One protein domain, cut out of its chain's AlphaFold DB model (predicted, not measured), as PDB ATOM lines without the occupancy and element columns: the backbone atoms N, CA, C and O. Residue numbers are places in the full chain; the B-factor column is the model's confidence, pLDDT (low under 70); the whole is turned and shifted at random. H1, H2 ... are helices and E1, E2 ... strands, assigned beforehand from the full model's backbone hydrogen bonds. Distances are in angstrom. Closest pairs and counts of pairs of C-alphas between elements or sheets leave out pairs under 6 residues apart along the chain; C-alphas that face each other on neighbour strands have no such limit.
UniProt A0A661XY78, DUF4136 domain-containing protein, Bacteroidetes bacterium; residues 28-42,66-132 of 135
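What this domain is: This is residues 28 to 42 and 66 to 132 of the 135 residues of the protein "DUF4136 domain-containing protein" of Bacteroidetes bacterium (UniProt A0A661XY78). A long, narrow, twisted ribbon of three strands makes the length of this domain: E2 runs along most of it, with E1 beside one part of E2 and E3 beside the other, and the single helix H1 covers part of one face while the opposite face has no named helix. Near the turn between E2 and E3 both strands bend, and residues 92 to 97 stick out there. The printed part has 82 residues, with three named strands and then one named helix, in the order E1, E2, E3, H1; the sheet's order is E1, E2, E3, all antiparallel, and the class is mixed, helices and strands. The whole is extended, with a radius of gyration of the C-alphas of 19.6 A, and the C-alphas span 70 by 30 by 21 A.

How they stand to each other: The inner strand of the sheet is E2, residues 70 to 92. Its antiparallel neighbour E1, residues 28 to 41, is an edge strand; their directions stand at 157 degrees, and C-alphas 28 and 83 face each other at 4.6 A, as do 38 and 73 at 4.2 A. N 31 and O 80 are within hydrogen-bond range at 2.9 A, and so are N 78 and O 33 at 2.8 A. The other edge strand, E3, residues 97 to 107, forms a hairpin with E2 through a tight link, at 156 degrees; C-alphas 80 and 107 face each other at 4.2 A, and C-alphas 92 and 97 at 5.1 A. N 83 and O 104 are within hydrogen-bond range at 2.9 A, and N 92 and O 97 at 2.8 A. E2 bends by 97 degrees at residue 89, and E3 bends by 67 degrees at residue 101. The helix H1, residues 114 to 130, is on the sheet at a height over the sheet of 10.2 A. It lies over E2 and E3, making two layers, a helix on one face of a sheet. It runs slantwise to the strands, at 46 degrees to E2 on the local plane. The closest C-alphas of E3 and H1 are those of Met 106 and Val 124, 6.5 A apart. In H1 every O i to N i+4 pair is within hydrogen-bond range.

Where its parts are: E2 measures 59.3 A from C-alpha 70 at (32.074, 9.080, 6.785) to C-alpha 92 at (-0.217, 54.591, 26.779). E1 measures 40.2 A over residues 28 to 41, and E3 27.3 A over residues 97 to 107. H1 measures 24.3 A and ends with C-alpha 130 at (14.509, 31.221, 39.742).

The domain as a whole: The C-alphas of Gly 66 and Val 94, the two farthest apart, are 71.0 A from each other. Residues 43 to 65 are not printed, and C-alphas 42 and 66 are 11.8 A apart across this cut, which lies in the link from E1 to E2. The link from E3 to H1 is short. The mean pLDDT of the printed part is 88.0, and residues 40 to 42 and 66 to 70 are under 70.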
ATOM      1  N   ALA A  28       2.333  34.253  25.925       93.25
ATOM      2  CA  ALA A  28       3.168  33.100  25.625       93.25
ATOM      3  C   ALA A  28       3.123  32.811  24.126       93.25
ATOM      4  O   ALA A  28       2.048  32.795  23.526       93.25
ATOM      5  N   SER A  29       4.283  32.559  23.528       95.25
ATOM      6  CA  SER A  29       4.388  32.149  22.128       95.25
ATOM      7  C   SER A  29       5.398  31.019  21.964       95.25
ATOM      8  O   SER A  29       6.248  30.788  22.825       95.25
ATOM      9  N   ALA A  30       5.279  30.275  20.866       93.56
ATOM     10  CA  ALA A  30       6.164  29.166  20.554       93.56
ATOM     11  C   ALA A  30       6.655  29.259  19.107       93.56
ATOM     12  O   ALA A  30       5.882  29.543  18.193       93.56
ATOM     13  N   LEU A  31       7.939  28.977  18.915       93.81
ATOM     14  CA  LEU A  31       8.591  28.842  17.618       93.81
ATOM     15  C   LEU A  31       9.127  27.418  17.494       93.81
ATOM     16  O   LEU A  31       9.799  26.943  18.407       93.81
ATOM     17  N   THR A  32       8.896  26.763  16.363       92.69
ATOM     18  CA  THR A  32       9.513  25.472  16.038       92.69
ATOM     19  C   THR A  32      10.331  25.575  14.758       92.69
ATOM     20  O   THR A  32      10.070  26.418  13.900       92.69
ATOM     21  N   GLY A  33      11.347  24.730  14.635       89.44
ATOM     22  CA  GLY A  33      12.159  24.632  13.430       89.44
ATOM     23  C   GLY A  33      12.921  23.318  13.384       89.44
ATOM     24  O   GLY A  33      13.146  22.700  14.419       89.44
ATOM     25  N   THR A  34      13.335  22.911  12.192       91.19
ATOM     26  CA  THR A  34      14.133  21.699  11.983       91.19
ATOM     27  C   THR A  34      15.549  22.109  11.609       91.19
ATOM     28  O   THR A  34      15.751  22.908  10.694       91.19
ATOM     29  N   ILE A  35      16.535  21.593  12.340       83.75
ATOM     30  CA  ILE A  35      17.950  21.764  12.016       83.75
ATOM     31  C   ILE A  35      18.400  20.528  11.261       83.75
ATOM     32  O   ILE A  35      18.331  19.420  11.785       83.75
ATOM     33  N   GLU A  36      18.933  20.739  10.064       88.69
ATOM     34  CA  GLU A  36      19.528  19.696   9.240       88.69
ATOM     35  C   GLU A  36      21.008  19.996   9.021       88.69
ATOM     36  O   GLU A  36      21.416  21.150   8.870       88.69
ATOM     37  N   GLY A  37      21.834  18.958   9.007       81.88
ATOM     38  CA  GLY A  37      23.261  19.110   8.793       81.88
ATOM     39  C   GLY A  37      23.943  17.804   8.434       81.88
ATOM     40  O   GLY A  37      23.359  16.723   8.472       81.88
ATOM     41  N   VAL A  38      25.216  17.912   8.070       80.38
ATOM     42  CA  VAL A  38      26.072  16.763   7.791       80.38
ATOM     43  C   VAL A  38      27.322  16.904   8.636       80.38
ATOM     44  O   VAL A  38      28.073  17.866   8.493       80.38
ATOM     45  N   SER A  39      27.539  15.942   9.527       74.75
ATOM     46  CA  SER A  39      28.787  15.824  10.271       74.75
ATOM     47  C   SER A  39      29.792  15.026   9.448       74.75
ATOM     48  O   SER A  39      29.434  14.023   8.830       74.75
ATOM     49  N   TYR A  40      31.051  15.459   9.427       68.88
ATOM     50  CA  TYR A  40      32.138  14.726   8.788       68.88
ATOM     51  C   TYR A  40      33.095  14.217   9.857       68.88
ATOM     52  O   TYR A  40      33.708  15.012  10.569       68.88
ATOM     53  N   TRP A  41      33.237  12.896   9.954       60.25
ATOM     54  CA  TRP A  41      34.238  12.288  10.822       60.25
ATOM     55  C   TRP A  41      35.452  11.878   9.980       60.25
ATOM     56  O   TRP A  41      35.394  10.835   9.317       60.25
ATOM     57  N   PRO A  42      36.557  12.651   9.966       54.81
ATOM     58  CA  PRO A  42      37.805  12.154   9.409       54.81
ATOM     59  C   PRO A  42      38.249  10.991  10.301       54.81
ATOM     60  O   PRO A  42      38.430  11.159  11.507       54.81
ATOM     61  N   GLY A  66      37.898   2.820   0.633       39.09
ATOM     62  CA  GLY A  66      38.825   3.769   1.220       39.09
ATOM     63  C   GLY A  66      38.381   4.079   2.640       39.09
ATOM     64  O   GLY A  66      37.203   4.334   2.875       39.09
ATOM     65  N   TRP A  67      39.330   4.116   3.571       43.00
ATOM     66  CA  TRP A  67      39.180   4.700   4.909       43.00
ATOM     67  C   TRP A  67      39.025   6.234   4.819       43.00
ATOM     68  O   TRP A  67      39.758   6.994   5.445       43.00
ATOM     69  N   GLY A  68      38.121   6.694   3.955       46.28
ATOM     70  CA  GLY A  68      37.739   8.086   3.784       46.28
ATOM     71  C   GLY A  68      36.624   8.413   4.763       46.28
ATOM     72  O   GLY A  68      35.755   7.579   5.012       46.28
ATOM     73  N   GLY A  69      36.684   9.605   5.358       56.91
ATOM     74  CA  GLY A  69      35.753  10.006   6.407       56.91
ATOM     75  C   GLY A  69      34.290   9.806   6.015       56.91
ATOM     76  O   GLY A  69      33.894  10.035   4.870       56.91
ATOM     77  N   VAL A  70      33.498   9.349   6.980       66.12
ATOM     78  CA  VAL A  70      32.074   9.080   6.785       66.12
ATOM     79  C   VAL A  70      31.315  10.384   7.008       66.12
ATOM     80  O   VAL A  70      31.436  11.010   8.063       66.12
ATOM     81  N   ALA A  71      30.538  10.792   6.004       74.69
ATOM     82  CA  ALA A  71      29.549  11.850   6.147       74.69
ATOM     83  C   ALA A  71      28.303  11.268   6.828       74.69
ATOM     84  O   ALA A  71      27.677  10.348   6.302       74.69
ATOM     85  N   ILE A  72      27.959  11.790   8.002       82.00
ATOM     86  CA  ILE A  72      26.811  11.362   8.799       82.00
ATOM     87  C   ILE A  72      25.784  12.499   8.775       82.00
ATOM     88  O   ILE A  72      25.998  13.517   9.446       82.00
ATOM     89  N   PRO A  73      24.696  12.381   7.990       83.06
ATOM     90  CA  PRO A  73      23.621  13.360   8.028       83.06
ATOM     91  C   PRO A  73      22.884  13.277   9.368       83.06
ATOM     92  O   PRO A  73      22.715  12.194   9.929       83.06
ATOM     93  N   TYR A  74      22.423  14.418   9.865       84.31
ATOM     94  CA  TYR A  74      21.552  14.504  11.027       84.31
ATOM     95  C   TYR A  74      20.447  15.528  10.777       84.31
ATOM     96  O   TYR A  74      20.637  16.519  10.073       84.31
ATOM     97  N   SER A  75      19.291  15.274  11.378       87.12
ATOM     98  CA  SER A  75      18.164  16.195  11.415       87.12
ATOM     99  C   SER A  75      17.503  16.086  12.783       87.12
ATOM    100  O   SER A  75      17.368  14.978  13.310       87.12
ATOM    101  N   TYR A  76      17.165  17.218  13.393       86.81
ATOM    102  CA  TYR A  76      16.406  17.250  14.637       86.81
ATOM    103  C   TYR A  76      15.575  18.524  14.752       86.81
ATOM    104  O   TYR A  76      15.977  19.602  14.309       86.81
ATOM    105  N   ASP A  77      14.424  18.389  15.401       90.94
ATOM    106  CA  ASP A  77      13.535  19.509  15.667       90.94
ATOM    107  C   ASP A  77      13.961  20.264  16.925       90.94
ATOM    108  O   ASP A  77      14.352  19.688  17.944       90.94
ATOM    109  N   ILE A  78      13.840  21.581  16.855       90.81
ATOM    110  CA  ILE A  78      14.001  22.502  17.967       90.81
ATOM    111  C   ILE A  78      12.701  23.263  18.195       90.81
ATOM    112  O   ILE A  78      11.944  23.560  17.271       90.81
ATOM    113  N   GLY A  79      12.458  23.609  19.454       93.06
ATOM    114  CA  GLY A  79      11.370  24.496  19.842       93.06
ATOM    115  C   GLY A  79      11.874  25.540  20.817       93.06
ATOM    116  O   GLY A  79      12.735  25.245  21.648       93.06
ATOM    117  N   THR A  80      11.334  26.745  20.710       94.69
ATOM    118  CA  THR A  80      11.565  27.847  21.640       94.69
ATOM    119  C   THR A  80      10.230  28.333  22.166       94.69
ATOM    120  O   THR A  80       9.312  28.537  21.377       94.69
ATOM    121  N   ILE A  81      10.130  28.532  23.474       95.44
ATOM    122  CA  ILE A  81       8.985  29.193  24.101       95.44
ATOM    123  C   ILE A  81       9.422  30.579  24.543       95.44
ATOM    124  O   ILE A  81      10.464  30.717  25.182       95.44
ATOM    125  N   TYR A  82       8.605  31.574  24.228       96.50
ATOM    126  CA  TYR A  82       8.735  32.927  24.743       96.50
ATOM    127  C   TYR A  82       7.614  33.192  25.738       96.50
ATOM    128  O   TYR A  82       6.466  32.810  25.488       96.50
ATOM    129  N   ILE A  83       7.948  33.836  26.850       96.69
ATOM    130  CA  ILE A  83       6.973  34.363  27.800       96.69
ATOM    131  C   ILE A  83       7.313  35.822  28.060       96.69
ATOM    132  O   ILE A  83       8.411  36.116  28.527       96.69
ATOM    133  N   ASP A  84       6.346  36.694  27.812       96.31
ATOM    134  CA  ASP A  84       6.438  38.130  28.047       96.31
ATOM    135  C   ASP A  84       5.474  38.521  29.164       96.31
ATOM    136  O   ASP A  84       4.325  38.073  29.190       96.31
ATOM    137  N   MET A  85       5.928  39.374  30.079       95.25
ATOM    138  CA  MET A  85       5.087  40.014  31.084       95.25
ATOM    139  C   MET A  85       5.077  41.520  30.858       95.25
ATOM    140  O   MET A  85       6.129  42.160  30.815       95.25
ATOM    141  N   LEU A  86       3.878  42.076  30.726       93.88
ATOM    142  CA  LEU A  86       3.634  43.490  30.469       93.88
ATOM    143  C   LEU A  86       2.950  44.124  31.681       93.88
ATOM    144  O   LEU A  86       2.047  43.520  32.270       93.88
ATOM    145  N   ASP A  87       3.342  45.349  32.021       92.56
ATOM    146  CA  ASP A  87       2.660  46.138  33.047       92.56
ATOM    147  C   ASP A  87       1.432  46.814  32.441       92.56
ATOM    148  O   ASP A  87       1.528  47.713  31.609       92.56
ATOM    149  N   ARG A  88       0.235  46.398  32.861       87.19
ATOM    150  CA  ARG A  88      -1.003  46.968  32.321       87.19
ATOM    151  C   ARG A  88      -1.188  48.432  32.714       87.19
ATOM    152  O   ARG A  88      -1.888  49.161  32.001       87.19
ATOM    153  N   SER A  89      -0.607  48.856  33.833       88.38
ATOM    154  CA  SER A  89      -0.729  50.221  34.336       88.38
ATOM    155  C   SER A  89       0.079  51.235  33.518       88.38
ATOM    156  O   SER A  89      -0.283  52.409  33.508       88.38
ATOM    157  N   SER A  90       1.088  50.784  32.761       90.62
ATOM    158  CA  SER A  90       1.903  51.631  31.877       90.62
ATOM    159  C   SER A  90       1.360  51.766  30.452       90.62
ATOM    160  O   SER A  90       2.010  52.377  29.605       90.62
ATOM    161  N   TYR A  91       0.166  51.231  30.164       89.31
ATOM    162  CA  TYR A  91      -0.433  51.362  28.838       89.31
ATOM    163  C   TYR A  91      -0.688  52.834  28.474       89.31
ATOM    164  O   TYR A  91      -1.506  53.509  29.101       89.31
ATOM    165  N   ASP A  92      -0.023  53.296  27.417       89.12
ATOM    166  CA  ASP A  92      -0.217  54.591  26.779       89.12
ATOM    167  C   ASP A  92      -1.145  54.427  25.560       89.12
ATOM    168  O   ASP A  92      -0.699  53.959  24.506       89.12
ATOM    169  N   PRO A  93      -2.426  54.828  25.665       85.50
ATOM    170  CA  PRO A  93      -3.390  54.682  24.579       85.50
ATOM    171  C   PRO A  93      -3.153  55.650  23.415       85.50
ATOM    172  O   PRO A  93      -3.702  55.432  22.343       85.50
ATOM    173  N   VAL A  94      -2.385  56.729  23.606       91.06
ATOM    174  CA  VAL A  94      -2.120  57.711  22.542       91.06
ATOM    175  C   VAL A  94      -1.067  57.174  21.582       91.06
ATOM    176  O   VAL A  94      -1.176  57.364  20.374       91.06
ATOM    177  N   ASN A  95      -0.049  56.509  22.126       93.38
ATOM    178  CA  ASN A  95       1.055  55.952  21.348       93.38
ATOM    179  C   ASN A  95       0.942  54.437  21.119       93.38
ATOM    180  O   ASN A  95       1.835  53.874  20.488       93.38
ATOM    181  N   GLU A  96      -0.109  53.796  21.643       89.12
ATOM    182  CA  GLU A  96      -0.343  52.345  21.593       89.12
ATOM    183  C   GLU A  96       0.844  51.535  22.145       89.12
ATOM    184  O   GLU A  96       1.279  50.535  21.571       89.12
ATOM    185  N   LYS A  97       1.407  51.989  23.271       91.44
ATOM    186  CA  LYS A  97       2.574  51.367  23.915       91.44
ATOM    187  C   LYS A  97       2.222  50.808  25.280       91.44
ATOM    188  O   LYS A  97       1.393  51.359  25.990       91.44
ATOM    189  N   ILE A  98       2.887  49.725  25.653       92.81
ATOM    190  CA  ILE A  98       2.820  49.116  26.979       92.81
ATOM    191  C   ILE A  98       4.222  48.642  27.351       92.81
ATOM    192  O   ILE A  98       4.941  48.131  26.487       92.81
ATOM    193  N   ASP A  99       4.621  48.823  28.607       94.94
ATOM    194  CA  ASP A  99       5.969  48.446  29.020       94.94
ATOM    195  C   ASP A  99       6.081  46.934  29.232       94.94
ATOM    196  O   ASP A  99       5.280  46.307  29.931       94.94
ATOM    197  N   LEU A 100       7.133  46.360  28.648       95.12
ATOM    198  CA  LEU A 100       7.591  45.003  28.914       95.12
ATOM    199  C   LEU A 100       8.433  45.011  30.192       95.12
ATOM    200  O   LEU A 100       9.521  45.584  30.213       95.12
ATOM    201  N   VAL A 101       7.948  44.353  31.243       95.44
ATOM    202  CA  VAL A 101       8.636  44.302  32.544       95.44
ATOM    203  C   VAL A 101       9.497  43.058  32.714       95.44
ATOM    204  O   VAL A 101      10.436  43.059  33.507       95.44
ATOM    205  N   TRP A 102       9.214  41.997  31.959       97.06
ATOM    206  CA  TRP A 102      10.023  40.783  31.946       97.06
ATOM    207  C   TRP A 102       9.788  39.973  30.678       97.06
ATOM    208  O   TRP A 102       8.681  39.951  30.145       97.06
ATOM    209  N   MET A 103      10.827  39.281  30.223       96.62
ATOM    210  CA  MET A 103      10.786  38.378  29.079       96.62
ATOM    211  C   MET A 103      11.690  37.182  29.352       96.62
ATOM    212  O   MET A 103      12.794  37.334  29.876       96.62
ATOM    213  N   SER A 104      11.246  36.001  28.938       96.50
ATOM    214  CA  SER A 104      12.049  34.782  28.931       96.50
ATOM    215  C   SER A 104      11.937  34.070  27.594       96.50
ATOM    216  O   SER A 104      10.850  33.965  27.027       96.50
ATOM    217  N   ALA A 105      13.065  33.548  27.112       95.62
ATOM    218  CA  ALA A 105      13.152  32.705  25.929       95.62
ATOM    219  C   ALA A 105      13.822  31.376  26.295       95.62
ATOM    220  O   ALA A 105      14.990  31.332  26.682       95.62
ATOM    221  N   MET A 106      13.086  30.278  26.153       94.69
ATOM    222  CA  MET A 106      13.523  28.934  26.524       94.69
ATOM    223  C   MET A 106      13.644  28.084  25.262       94.69
ATOM    224  O   MET A 106      12.637  27.659  24.701       94.69
ATOM    225  N   ASN A 107      14.872  27.875  24.789       91.38
ATOM    226  CA  ASN A 107      15.179  27.139  23.559       91.38
ATOM    227  C   ASN A 107      15.459  25.647  23.828       91.38
ATOM    228  O   ASN A 107      15.875  25.263  24.921       91.38
ATOM    229  N   GLY A 108      15.256  24.802  22.815       89.44
ATOM    230  CA  GLY A 108      15.590  23.376  22.864       89.44
ATOM    231  C   GLY A 108      14.597  22.545  23.678       89.44
ATOM    232  O   GLY A 108      14.969  21.529  24.272       89.44
ATOM    233  N   VAL A 109      13.334  22.977  23.741       92.69
ATOM    234  CA  VAL A 109      12.325  22.336  24.601       92.69
ATOM    235  C   VAL A 109      11.775  21.029  24.029       92.69
ATOM    236  O   VAL A 109      11.274  20.207  24.791       92.69
ATOM    237  N   LEU A 110      11.892  20.817  22.714       92.81
ATOM    238  CA  LEU A 110      11.385  19.614  22.057       92.81
ATOM    239  C   LEU A 110      12.232  18.379  22.379       92.81
ATOM    240  O   LEU A 110      13.454  18.439  22.541       92.81
ATOM    241  N   SER A 111      11.541  17.250  22.456       88.75
ATOM    242  CA  SER A 111      12.085  15.906  22.607       88.75
ATOM    243  C   SER A 111      11.314  14.947  21.697       88.75
ATOM    244  O   SER A 111      10.237  15.275  21.201       88.75
ATOM    245  N   SER A 112      11.816  13.724  21.520       86.44
ATOM    246  CA  SER A 112      11.122  12.664  20.777       86.44
ATOM    247  C   SER A 112       9.846  12.161  21.467       86.44
ATOM    248  O   SER A 112       9.107  11.376  20.878       86.44
ATOM    249  N   SER A 113       9.581  12.574  22.715       92.44
ATOM    250  CA  SER A 113       8.342  12.274  23.437       92.44
ATOM    251  C   SER A 113       7.650  13.554  23.915       92.44
ATOM    252  O   SER A 113       8.290  14.504  24.381       92.44
ATOM    253  N   GLY A 114       6.316  13.577  23.826       91.81
ATOM    254  CA  GLY A 114       5.510  14.690  24.339       91.81
ATOM    255  C   GLY A 114       5.592  14.826  25.862       91.81
ATOM    256  O   GLY A 114       5.590  15.936  26.380       91.81
ATOM    257  N   PHE A 115       5.745  13.707  26.578       94.69
ATOM    258  CA  PHE A 115       5.934  13.707  28.030       94.69
ATOM    259  C   PHE A 115       7.242  14.398  28.436       94.69
ATOM    260  O   PHE A 115       7.227  15.295  29.275       94.69
ATOM    261  N   ASP A 116       8.362  14.044  27.802       94.69
ATOM    262  CA  ASP A 116       9.659  14.669  28.091       94.69
ATOM    263  C   ASP A 116       9.689  16.133  27.661       94.69
ATOM    264  O   ASP A 116      10.305  16.955  28.337       94.69
ATOM    265  N   THR A 117       9.003  16.459  26.562       93.81
ATOM    266  CA  THR A 117       8.816  17.843  26.110       93.81
ATOM    267  C   THR A 117       8.097  18.656  27.187       93.81
ATOM    268  O   THR A 117       8.623  19.674  27.625       93.81
ATOM    269  N   ASN A 118       6.956  18.178  27.695       94.94
ATOM    270  CA  ASN A 118       6.206  18.866  28.751       94.94
ATOM    271  C   ASN A 118       7.027  19.021  30.038       94.94
ATOM    272  O   ASN A 118       7.151  20.131  30.549       94.94
ATOM    273  N   ASN A 119       7.669  17.948  30.511       95.56
ATOM    274  CA  ASN A 119       8.528  18.017  31.697       95.56
ATOM    275  C   ASN A 119       9.686  19.002  31.506       95.56
ATOM    276  O   ASN A 119      10.076  19.708  32.435       95.56
ATOM    277  N   ARG A 120      10.278  19.052  30.305       94.56
ATOM    278  CA  ARG A 120      11.348  20.002  30.009       94.56
ATOM    279  C   ARG A 120      10.821  21.430  30.066       94.56
ATOM    280  O   ARG A 120      11.485  22.232  30.712       94.56
ATOM    281  N   ILE A 121       9.667  21.709  29.454       95.00
ATOM    282  CA  ILE A 121       9.004  23.022  29.466       95.00
ATOM    283  C   ILE A 121       8.745  23.490  30.900       95.00
ATOM    284  O   ILE A 121       9.135  24.599  31.250       95.00
ATOM    285  N   GLU A 122       8.155  22.643  31.745       95.19
ATOM    286  CA  GLU A 122       7.881  22.993  33.145       95.19
ATOM    287  C   GLU A 122       9.163  23.379  33.894       95.19
ATOM    288  O   GLU A 122       9.239  24.458  34.480       95.19
ATOM    289  N   ARG A 123      10.221  22.564  33.786       95.00
ATOM    290  CA  ARG A 123      11.501  22.856  34.453       95.00
ATOM    291  C   ARG A 123      12.158  24.144  33.968       95.00
ATOM    292  O   ARG A 123      12.755  24.846  34.776       95.00
ATOM    293  N   VAL A 124      12.124  24.433  32.664       94.31
ATOM    294  CA  VAL A 124      12.766  25.653  32.139       94.31
ATOM    295  C   VAL A 124      11.969  26.908  32.489       94.31
ATOM    296  O   VAL A 124      12.578  27.954  32.693       94.31
ATOM    297  N   ILE A 125      10.642  26.801  32.635       94.81
ATOM    298  CA  ILE A 125       9.815  27.883  33.177       94.81
ATOM    299  C   ILE A 125      10.200  28.145  34.634       94.81
ATOM    300  O   ILE A 125      10.488  29.289  34.978       94.81
ATOM    301  N   ASP A 126      10.270  27.104  35.468       95.06
ATOM    302  CA  ASP A 126      10.690  27.247  36.869       95.06
ATOM    303  C   ASP A 126      12.090  27.876  36.968       95.06
ATOM    304  O   ASP A 126      12.293  28.834  37.715       95.06
ATOM    305  N   GLN A 127      13.032  27.412  36.141       95.31
ATOM    306  CA  GLN A 127      14.382  27.967  36.064       95.31
ATOM    307  C   GLN A 127      14.386  29.447  35.652       95.31
ATOM    308  O   GLN A 127      15.171  30.225  36.191       95.31
ATOM    309  N   ALA A 128      13.528  29.858  34.714       95.94
ATOM    310  CA  ALA A 128      13.452  31.250  34.277       95.94
ATOM    311  C   ALA A 128      13.022  32.189  35.419       95.94
ATOM    312  O   ALA A 128      13.581  33.279  35.561       95.94
ATOM    313  N   PHE A 129      12.078  31.756  36.262       94.25
ATOM    314  CA  PHE A 129      11.674  32.505  37.456       94.25
ATOM    315  C   PHE A 129      12.750  32.473  38.548       94.25
ATOM    316  O   PHE A 129      13.036  33.510  39.139       94.25
ATOM    317  N   GLU A 130      13.402  31.330  38.779       95.56
ATOM    318  CA  GLU A 130      14.509  31.221  39.742       95.56
ATOM    319  C   GLU A 130      15.685  32.148  39.382       95.56
ATOM    320  O   GLU A 130      16.305  32.752  40.256       95.56
ATOM    321  N   GLN A 131      15.959  32.323  38.086       95.56
ATOM    322  CA  GLN A 131      16.981  33.245  37.575       95.56
ATOM    323  C   GLN A 131      16.557  34.719  37.589       95.56
ATOM    324  O   GLN A 131      17.382  35.591  37.312       95.56
ATOM    325  N   SER A 132      15.303  35.008  37.938       96.19
ATOM    326  CA  SER A 132      14.724  36.352  37.943       96.19
ATOM    327  C   SER A 132      14.280  36.768  39.355       96.19
ATOM    328  O   SER A 132      13.107  37.067  39.555       96.19
TER     329      SER A 132